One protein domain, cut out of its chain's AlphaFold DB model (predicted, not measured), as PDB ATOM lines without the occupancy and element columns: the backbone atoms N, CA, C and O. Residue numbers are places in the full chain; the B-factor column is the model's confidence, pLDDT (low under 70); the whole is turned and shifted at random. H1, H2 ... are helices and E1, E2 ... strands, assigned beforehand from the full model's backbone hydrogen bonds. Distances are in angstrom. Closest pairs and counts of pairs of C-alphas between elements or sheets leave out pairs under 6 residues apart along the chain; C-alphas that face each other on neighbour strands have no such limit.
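AT A GLANCE: This is residues 4 to 67 of the 67 residues of an uncharacterized protein of Streptococcus sp. (UniProt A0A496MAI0). A small antiparallel sheet, ordered E2, E1, E3, is the middle layer, with H2 over one face and H3 over the opposite face. The printed part has 64 residues with E1, E2, H1, E3, H2, H3 along it: mixed, compact, radius of gyration of the C-alphas 11.0 A, spans 28 by 25 by 17 A.

IN THESE COORDINATES: E1 is residues 4 to 7, from C-alpha 4 at (-88.907, 23.816, 89.041); E2 is residues 11 to 16, 16.7 A from first to last C-alpha; H1 is residues 17 to 20; E3 is residues 29 to 32; H2 is residues 39 to 48, 14.1 A from first to last C-alpha; H3 is residues 59 to 66, and it ends with C-alpha 66 at (-92.227, 18.954, 101.057).

HOW THE PARTS SIT: E1 and E2 form a hairpin, with N 6 and O 13 within hydrogen-bond range at 2.8 A; E1 and E3 are antiparallel neighbours, with N 5 and O 31 within hydrogen-bond range at 2.8 A. E2, H1, E3 make a split strand-helix-strand unit, E1 between its strands, with a right-handed crossover. H2's closest C-alphas to E2 are Tyr 46 and Phe 12, 7.7 A; H3's are Val 65 and Glu 11, 7.9 A. H1 only grazes the sheet. In H2 and H3 every O i to N i+4 pair is within hydrogen-bond range; H1 is too short.

THE WHOLE: The C-alphas farthest apart are Gly 22 and Asn 48, 30.8 A. The printed part has no cut or long link; no printed residue is under 70.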
ATOM      1  N   SER A   4     -87.593  23.516  88.512       93.38
ATOM      2  CA  SER A   4     -88.907  23.816  89.041       93.38
ATOM      3  C   SER A   4     -88.757  24.335  90.462       93.38
ATOM      4  O   SER A   4     -87.998  23.799  91.271       93.38
ATOM      5  N   LEU A   5     -89.511  25.381  90.777       93.81
ATOM      6  CA  LEU A   5     -89.680  25.868  92.130       93.81
ATOM      7  C   LEU A   5     -90.758  25.048  92.830       93.81
ATOM      8  O   LEU A   5     -91.923  25.041  92.427       93.81
ATOM      9  N   VAL A   6     -90.372  24.402  93.917       93.69
ATOM     10  CA  VAL A   6     -91.268  23.702  94.831       93.69
ATOM     11  C   VAL A   6     -91.438  24.565  96.068       93.69
ATOM     12  O   VAL A   6     -90.457  25.053  96.616       93.69
ATOM     13  N   LYS A   7     -92.671  24.771  96.528       93.88
ATOM     14  CA  LYS A   7     -92.924  25.490  97.781       93.88
ATOM     15  C   LYS A   7     -94.074  24.898  98.571       93.88
ATOM     16  O   LYS A   7     -95.071  24.476  97.988       93.88
ATOM     17  N   ASN A   8     -93.967  24.970  99.889       91.25
ATOM     18  CA  ASN A   8     -95.065  24.742 100.821       91.25
ATOM     19  C   ASN A   8     -95.389  26.063 101.557       91.25
ATOM     20  O   ASN A   8     -95.070  27.154 101.079       91.25
ATOM     21  N   GLN A   9     -96.066  25.992 102.703       89.00
ATOM     22  CA  GLN A   9     -96.443  27.179 103.484       89.00
ATOM     23  C   GLN A   9     -95.282  27.835 104.256       89.00
ATOM     24  O   GLN A   9     -95.453  28.942 104.765       89.00
ATOM     25  N   LYS A  10     -94.134  27.163 104.392       90.94
ATOM     26  CA  LYS A  10     -92.991  27.590 105.219       90.94
ATOM     27  C   LYS A  10     -91.696  27.744 104.426       90.94
ATOM     28  O   LYS A  10     -90.885  28.608 104.746       90.94
ATOM     29  N   GLU A  11     -91.497  26.910 103.416       94.56
ATOM     30  CA  GLU A  11     -90.226  26.719 102.727       94.56
ATOM     31  C   GLU A  11     -90.426  26.625 101.215       94.56
ATOM     32  O   GLU A  11     -91.522  26.336 100.721       94.56
ATOM     33  N   PHE A  12     -89.349  26.880 100.478       95.19
ATOM     34  CA  PHE A  12     -89.285  26.677  99.038       95.19
ATOM     35  C   PHE A  12     -87.892  26.211  98.609       95.19
ATOM     36  O   PHE A  12     -86.896  26.538  99.251       95.19
ATOM     37  N   ALA A  13     -87.837  25.461  97.515       94.50
ATOM     38  CA  ALA A  13     -86.628  24.917  96.919       94.50
ATOM     39  C   ALA A  13     -86.683  25.059  95.396       94.50
ATOM     40  O   ALA A  13     -87.762  25.039  94.798       94.50
ATOM     41  N   ILE A  14     -85.517  25.187  94.771       93.94
ATOM     42  CA  ILE A  14     -85.355  25.118  93.318       93.94
ATOM     43  C   ILE A  14     -84.696  23.774  93.036       93.94
ATOM     44  O   ILE A  14     -83.601  23.521  93.527       93.94
ATOM     45  N   VAL A  15     -85.372  22.907  92.287       92.88
ATOM     46  CA  VAL A  15     -84.914  21.534  92.029       92.88
ATOM     47  C   VAL A  15     -84.988  21.204  90.549       92.88
ATOM     48  O   VAL A  15     -85.793  21.777  89.815       92.88
ATOM     49  N   GLU A  16     -84.153  20.274  90.099       92.00
ATOM     50  CA  GLU A  16     -84.231  19.747  88.737       92.00
ATOM     51  C   GLU A  16     -85.548  18.989  88.520       92.00
ATOM     52  O   GLU A  16     -85.999  18.234  89.383       92.00
ATOM     53  N   ASP A  17     -86.154  19.132  87.338       90.12
ATOM     54  CA  ASP A  17     -87.414  18.443  87.003       90.12
ATOM     55  C   ASP A  17     -87.311  16.911  87.101       90.12
ATOM     56  O   ASP A  17     -88.310  16.221  87.325       90.12
ATOM     57  N   ASP A  18     -86.111  16.351  86.939       90.25
ATOM     58  CA  ASP A  18     -85.872  14.919  87.099       90.25
ATOM     59  C   ASP A  18     -86.105  14.436  88.540       90.25
ATOM     60  O   ASP A  18     -86.615  13.328  88.719       90.25
ATOM     61  N   LEU A  19     -85.852  15.273  89.555       88.69
ATOM     62  CA  LEU A  19     -86.113  14.941  90.964       88.69
ATOM     63  C   LEU A  19     -87.613  14.855  91.271       88.69
ATOM     64  O   LEU A  19     -88.035  14.096  92.144       88.69
ATOM     65  N   LEU A  20     -88.440  15.582  90.513       88.69
ATOM     66  CA  LEU A  20     -89.896  15.598  90.678       88.69
ATOM     67  C   LEU A  20     -90.582  14.345  90.120       88.69
ATOM     68  O   LEU A  20     -91.729  14.048  90.466       88.69
ATOM     69  N   LYS A  21     -89.905  13.574  89.260       87.88
ATOM     70  CA  LYS A  21     -90.495  12.387  88.629       87.88
ATOM     71  C   LYS A  21     -90.800  11.309  89.667       87.88
ATOM     72  O   LYS A  21     -89.911  10.745  90.297       87.88
ATOM     73  N   GLY A  22     -92.082  10.972  89.804       82.88
ATOM     74  CA  GLY A  22     -92.540   9.934  90.735       82.88
ATOM     75  C   GLY A  22     -92.647  10.396  92.191       82.88
ATOM     76  O   GLY A  22     -92.875   9.563  93.069       82.88
ATOM     77  N   VAL A  23     -92.522  11.701  92.455       83.94
ATOM     78  CA  VAL A  23     -92.801  12.293  93.769       83.94
ATOM     79  C   VAL A  23     -94.219  12.834  93.786       83.94
ATOM     80  O   VAL A  23     -94.666  13.473  92.838       83.94
ATOM     81  N   ASN A  24     -94.933  12.581  94.878       80.81
ATOM     82  CA  ASN A  24     -96.230  13.188  95.129       80.81
ATOM     83  C   ASN A  24     -96.093  14.140  96.317       80.81
ATOM     84  O   ASN A  24     -95.930  13.683  97.447       80.81
ATOM     85  N   LEU A  25     -96.109  15.444  96.042       81.69
ATOM     86  CA  LEU A  25     -95.979  16.501  97.041       81.69
ATOM     87  C   LEU A  25     -97.361  17.106  97.305       81.69
ATOM     88  O   LEU A  25     -97.723  18.130  96.729       81.69
ATOM     89  N   TYR A  26     -98.163  16.419  98.118       73.69
ATOM     90  CA  TYR A  26     -99.611  16.640  98.221       73.69
ATOM     91  C   TYR A  26     -99.996  18.070  98.644       73.69
ATOM     92  O   TYR A  26    -101.014  18.591  98.193       73.69
ATOM     93  N   GLU A  27     -99.169  18.716  99.471       81.44
ATOM     94  CA  GLU A  27     -99.387  20.087  99.961       81.44
ATOM     95  C   GLU A  27     -98.437  21.126  99.345       81.44
ATOM     96  O   GLU A  27     -98.456  22.298  99.736       81.44
ATOM     97  N   SER A  28     -97.621  20.729  98.366       88.44
ATOM     98  CA  SER A  28     -96.655  21.633  97.746       88.44
ATOM     99  C   SER A  28     -97.111  22.101  96.374       88.44
ATOM    100  O   SER A  28     -97.729  21.386  95.590       88.44
ATOM    101  N   THR A  29     -96.770  23.346  96.066       91.19
ATOM    102  CA  THR A  29     -96.948  23.924  94.739       91.19
ATOM    103  C   THR A  29     -95.657  23.758  93.958       91.19
ATOM    104  O   THR A  29     -94.605  24.194  94.423       91.19
ATOM    105  N   VAL A  30     -95.754  23.185  92.763       92.50
ATOM    106  CA  VAL A  30     -94.647  23.080  91.809       92.50
ATOM    107  C   VAL A  30     -94.879  24.084  90.686       92.50
ATOM    108  O   VAL A  30     -95.941  24.086  90.065       92.50
ATOM    109  N   THR A  31     -93.908  24.958  90.447       92.62
ATOM    110  CA  THR A  31     -93.930  25.958  89.374       92.62
ATOM    111  C   THR A  31     -92.686  25.774  88.506       92.62
ATOM    112  O   THR A  31     -91.589  25.934  89.035       92.62
ATOM    113  N   PRO A  32     -92.817  25.437  87.212       92.75
ATOM    114  CA  PRO A  32     -91.662  25.329  86.327       92.75
ATOM    115  C   PRO A  32     -90.998  26.697  86.152       92.75
ATOM    116  O   PRO A  32     -91.699  27.707  86.077       92.75
ATOM    117  N   LEU A  33     -89.669  26.710  86.092       91.75
ATOM    118  CA  LEU A  33     -88.863  27.900  85.830       91.75
ATOM    119  C   LEU A  33     -88.422  27.931  84.364       91.75
ATOM    120  O   LEU A  33     -88.194  26.888  83.742       91.75
ATOM    121  N   GLU A  34     -88.317  29.134  83.815       90.06
ATOM    122  CA  GLU A  34     -87.777  29.398  82.485       90.06
ATOM    123  C   GLU A  34     -86.247  29.541  82.535       90.06
ATOM    124  O   GLU A  34     -85.661  29.810  83.579       90.06
ATOM    125  N   ASP A  35     -85.561  29.358  81.404       84.00
ATOM    126  CA  ASP A  35     -84.095  29.499  81.351       84.00
ATOM    127  C   ASP A  35     -83.620  30.948  81.615       84.00
ATOM    128  O   ASP A  35     -82.476  31.155  82.017       84.00
ATOM    129  N   ASP A  36     -84.489  31.945  81.413       89.69
ATOM    130  CA  ASP A  36     -84.231  33.360  81.718       89.69
ATOM    131  C   ASP A  36     -84.533  33.729  83.188       89.69
ATOM    132  O   ASP A  36     -84.245  34.853  83.610       89.69
ATOM    133  N   ASP A  37     -85.093  32.808  83.985       88.75
ATOM    134  CA  ASP A  37     -85.362  33.050  85.402       88.75
ATOM    135  C   ASP A  37     -84.060  33.109  86.216       88.75
ATOM    136  O   ASP A  37     -83.257  32.173  86.261       88.75
ATOM    137  N   ILE A  38     -83.875  34.214  86.940       90.81
ATOM    138  CA  ILE A  38     -82.704  34.435  87.789       90.81
ATOM    139  C   ILE A  38     -82.987  33.875  89.182       90.81
ATOM    140  O   ILE A  38     -83.844  34.380  89.909       90.81
ATOM    141  N   TRP A  39     -82.226  32.858  89.589       90.56
ATOM    142  CA  TRP A  39     -82.431  32.179  90.873       90.56
ATOM    143  C   TRP A  39     -82.329  33.118  92.075       90.56
ATOM    144  O   TRP A  39     -83.157  33.025  92.974       90.56
ATOM    145  N   ASP A  40     -81.370  34.047  92.081       91.69
ATOM    146  CA  ASP A  40     -81.238  35.046  93.150       91.69
ATOM    147  C   ASP A  40     -82.500  35.910  93.311       91.69
ATOM    148  O   ASP A  40     -82.932  36.144  94.438       91.69
ATOM    149  N   ASP A  41     -83.127  36.336  92.209       94.06
ATOM    150  CA  ASP A  41     -84.346  37.162  92.245       94.06
ATOM    151  C   ASP A  41     -85.533  36.373  92.812       94.06
ATOM    152  O   ASP A  41     -86.265  36.838  93.685       94.06
ATOM    153  N   ILE A  42     -85.656  35.112  92.392       92.12
ATOM    154  CA  ILE A  42     -86.648  34.176  92.922       92.12
ATOM    155  C   ILE A  42     -86.441  33.968  94.424       92.12
ATOM    156  O   ILE A  42     -87.397  34.046  95.202       92.12
ATOM    157  N   ILE A  43     -85.202  33.704  94.841       93.12
ATOM    158  CA  ILE A  43     -84.862  33.450  96.240       93.12
ATOM    159  C   ILE A  43     -85.189  34.675  97.095       93.12
ATOM    160  O   ILE A  43     -85.841  34.539  98.133       93.12
ATOM    161  N   ASP A  44     -84.792  35.869  96.655       94.75
ATOM    162  CA  ASP A  44     -85.085  37.118  97.357       94.75
ATOM    163  C   ASP A  44     -86.596  37.381  97.444       94.75
ATOM    164  O   ASP A  44     -87.122  37.653  98.527       94.75
ATOM    165  N   HIS A  45     -87.333  37.203  96.345       93.75
ATOM    166  CA  HIS A  45     -88.783  37.407  96.303       93.75
ATOM    167  C   HIS A  45     -89.540  36.521  97.295       93.75
ATOM    168  O   HIS A  45     -90.470  36.981  97.964       93.75
ATOM    169  N   TYR A  46     -89.168  35.244  97.404       92.62
ATOM    170  CA  TYR A  46     -89.828  34.313  98.319       92.62
ATOM    171  C   TYR A  46     -89.353  34.467  99.771       92.62
ATOM    172  O   TYR A  46     -90.189  34.399 100.678       92.62
ATOM    173  N   ASN A  47     -88.078  34.793 100.001       92.25
ATOM    174  CA  ASN A  47     -87.580  35.156 101.330       92.25
ATOM    175  C   ASN A  47     -88.280  36.408 101.880       92.25
ATOM    176  O   ASN A  47     -88.710  36.421 103.035       92.25
ATOM    177  N   ASN A  48     -88.505  37.430 101.047       93.62
ATOM    178  CA  ASN A  48     -89.266  38.626 101.432       93.62
ATOM    179  C   ASN A  48     -90.739  38.327 101.764       93.62
ATOM    180  O   ASN A  48     -91.380  39.083 102.494       93.62
ATOM    181  N   LYS A  49     -91.283  37.205 101.278       91.19
ATOM    182  CA  LYS A  49     -92.629  36.719 101.630       91.19
ATOM    183  C   LYS A  49     -92.661  35.881 102.910       91.19
ATOM    184  O   LYS A  49     -93.732  35.407 103.285       91.19
ATOM    185  N   GLY A  50     -91.522  35.716 103.582       91.75
ATOM    186  CA  GLY A  50     -91.402  34.957 104.825       91.75
ATOM    187  C   GLY A  50     -91.272  33.446 104.632       91.75
ATOM    188  O   GLY A  50     -91.379  32.713 105.614       91.75
ATOM    189  N   LEU A  51     -91.048  32.976 103.401       94.12
ATOM    190  CA  LEU A  51     -90.689  31.583 103.139       94.12
ATOM    191  C   LEU A  51     -89.175  31.427 103.258       94.12
ATOM    192  O   LEU A  51     -88.434  32.326 102.878       94.12
ATOM    193  N   ARG A  52     -88.702  30.291 103.761       93.25
ATOM    194  CA  ARG A  52     -87.268  30.004 103.849       93.25
ATOM    195  C   ARG A  52     -86.797  29.219 102.626       93.25
ATOM    196  O   ARG A  52     -87.395  28.205 102.281       93.25
ATOM    197  N   TYR A  53     -85.705  29.672 102.015       93.88
ATOM    198  CA  TYR A  53     -85.018  28.895 100.989       93.88
ATOM    199  C   TYR A  53     -84.338  27.660 101.595       93.88
ATOM    200  O   TYR A  53     -83.551  27.785 102.542       93.88
ATOM    201  N   THR A  54     -84.622  26.496 101.018       92.62
ATOM    202  CA  THR A  54     -84.040  25.207 101.393       92.62
ATOM    203  C   THR A  54     -83.434  24.560 100.154       92.62
ATOM    204  O   THR A  54     -84.071  24.470  99.106       92.62
ATOM    205  N   VAL A  55     -82.171  24.157 100.274       90.31
ATOM    206  CA  VAL A  55     -81.454  23.430  99.223       90.31
ATOM    207  C   VAL A  55     -81.830  21.961  99.339       90.31
ATOM    208  O   VAL A  55     -81.900  21.435 100.447       90.31
ATOM    209  N   VAL A  56     -82.119  21.344  98.201       90.25
ATOM    210  CA  VAL A  56     -82.515  19.944  98.088       90.25
ATOM    211  C   VAL A  56     -81.691  19.350  96.959       90.25
ATOM    212  O   VAL A  56     -81.850  19.774  95.812       90.25
ATOM    213  N   ASP A  57     -80.828  18.395  97.285       86.38
ATOM    214  CA  ASP A  57     -79.944  17.753  96.310       86.38
ATOM    215  C   ASP A  57     -80.534  16.426  95.804       86.38
ATOM    216  O   ASP A  57     -80.314  16.044  94.653       86.38
ATOM    217  N   ASP A  58     -81.364  15.758  96.616       89.56
ATOM    218  CA  ASP A  58     -81.919  14.444  96.298       89.56
ATOM    219  C   ASP A  58     -83.433  14.318  96.545       89.56
ATOM    220  O   ASP A  58     -84.082  15.079  97.265       89.56
ATOM    221  N   GLN A  59     -84.024  13.276  95.951       88.81
ATOM    222  CA  GLN A  59     -85.460  12.994  96.052       88.81
ATOM    223  C   GLN A  59     -85.915  12.644  97.484       88.81
ATOM    224  O   GLN A  59     -87.091  12.810  97.813       88.81
ATOM    225  N   GLU A  60     -85.015  12.113  98.315       89.25
ATOM    226  CA  GLU A  60     -85.293  11.806  99.723       89.25
ATOM    227  C   GLU A  60     -85.489  13.097 100.525       89.25
ATOM    228  O   GLU A  60     -86.564  13.291 101.092       89.25
ATOM    229  N   GLU A  61     -84.539  14.033 100.433       88.38
ATOM    230  CA  GLU A  61     -84.633  15.355 101.064       88.38
ATOM    231  C   GLU A  61     -85.854  16.137 100.570       88.38
ATOM    232  O   GLU A  61     -86.569  16.755 101.360       88.38
ATOM    233  N   LEU A  62     -86.154  16.061  99.266       89.12
ATOM    234  CA  LEU A  62     -87.343  16.695  98.700       89.12
ATOM    235  C   LEU A  62     -88.614  16.226  99.417       89.12
ATOM    236  O   LEU A  62     -89.488  17.034  99.724       89.12
ATOM    237  N   LYS A  63     -88.733  14.922  99.685       87.44
ATOM    238  CA  LYS A  63     -89.884  14.371 100.406       87.44
ATOM    239  C   LYS A  63     -89.863  14.786 101.870       87.44
ATOM    240  O   LYS A  63     -90.906  15.146 102.385       87.44
ATOM    241  N   GLU A  64     -88.717  14.779 102.537       88.69
ATOM    242  CA  GLU A  64     -88.651  15.179 103.948       88.69
ATOM    243  C   GLU A  64     -89.089  16.630 104.187       88.69
ATOM    244  O   GLU A  64     -89.708  16.925 105.208       88.69
ATOM    245  N   VAL A  65     -88.802  17.528 103.241       86.56
ATOM    246  CA  VAL A  65     -89.133  18.956 103.358       86.56
ATOM    247  C   VAL A  65     -90.549  19.275 102.852       86.56
ATOM    248  O   VAL A  65     -91.210  20.175 103.379       86.56
ATOM    249  N   PHE A  66     -91.028  18.570 101.821       86.25
ATOM    250  CA  PHE A  66     -92.227  18.954 101.057       86.25
ATOM    251  C   PHE A  66     -93.368  17.916 101.024       86.25
ATOM    252  O   PHE A  66     -94.359  18.152 100.317       86.25
ATOM    253  N   TYR A  67     -93.248  16.795 101.746       76.25
ATOM    254  CA  TYR A  67     -94.319  15.806 101.971       76.25
ATOM    255  C   TYR A  67     -95.140  16.132 103.221       76.25
ATOM    256  O   TYR A  67     -96.382  16.028 103.117       76.25
TER     257      TYR A  67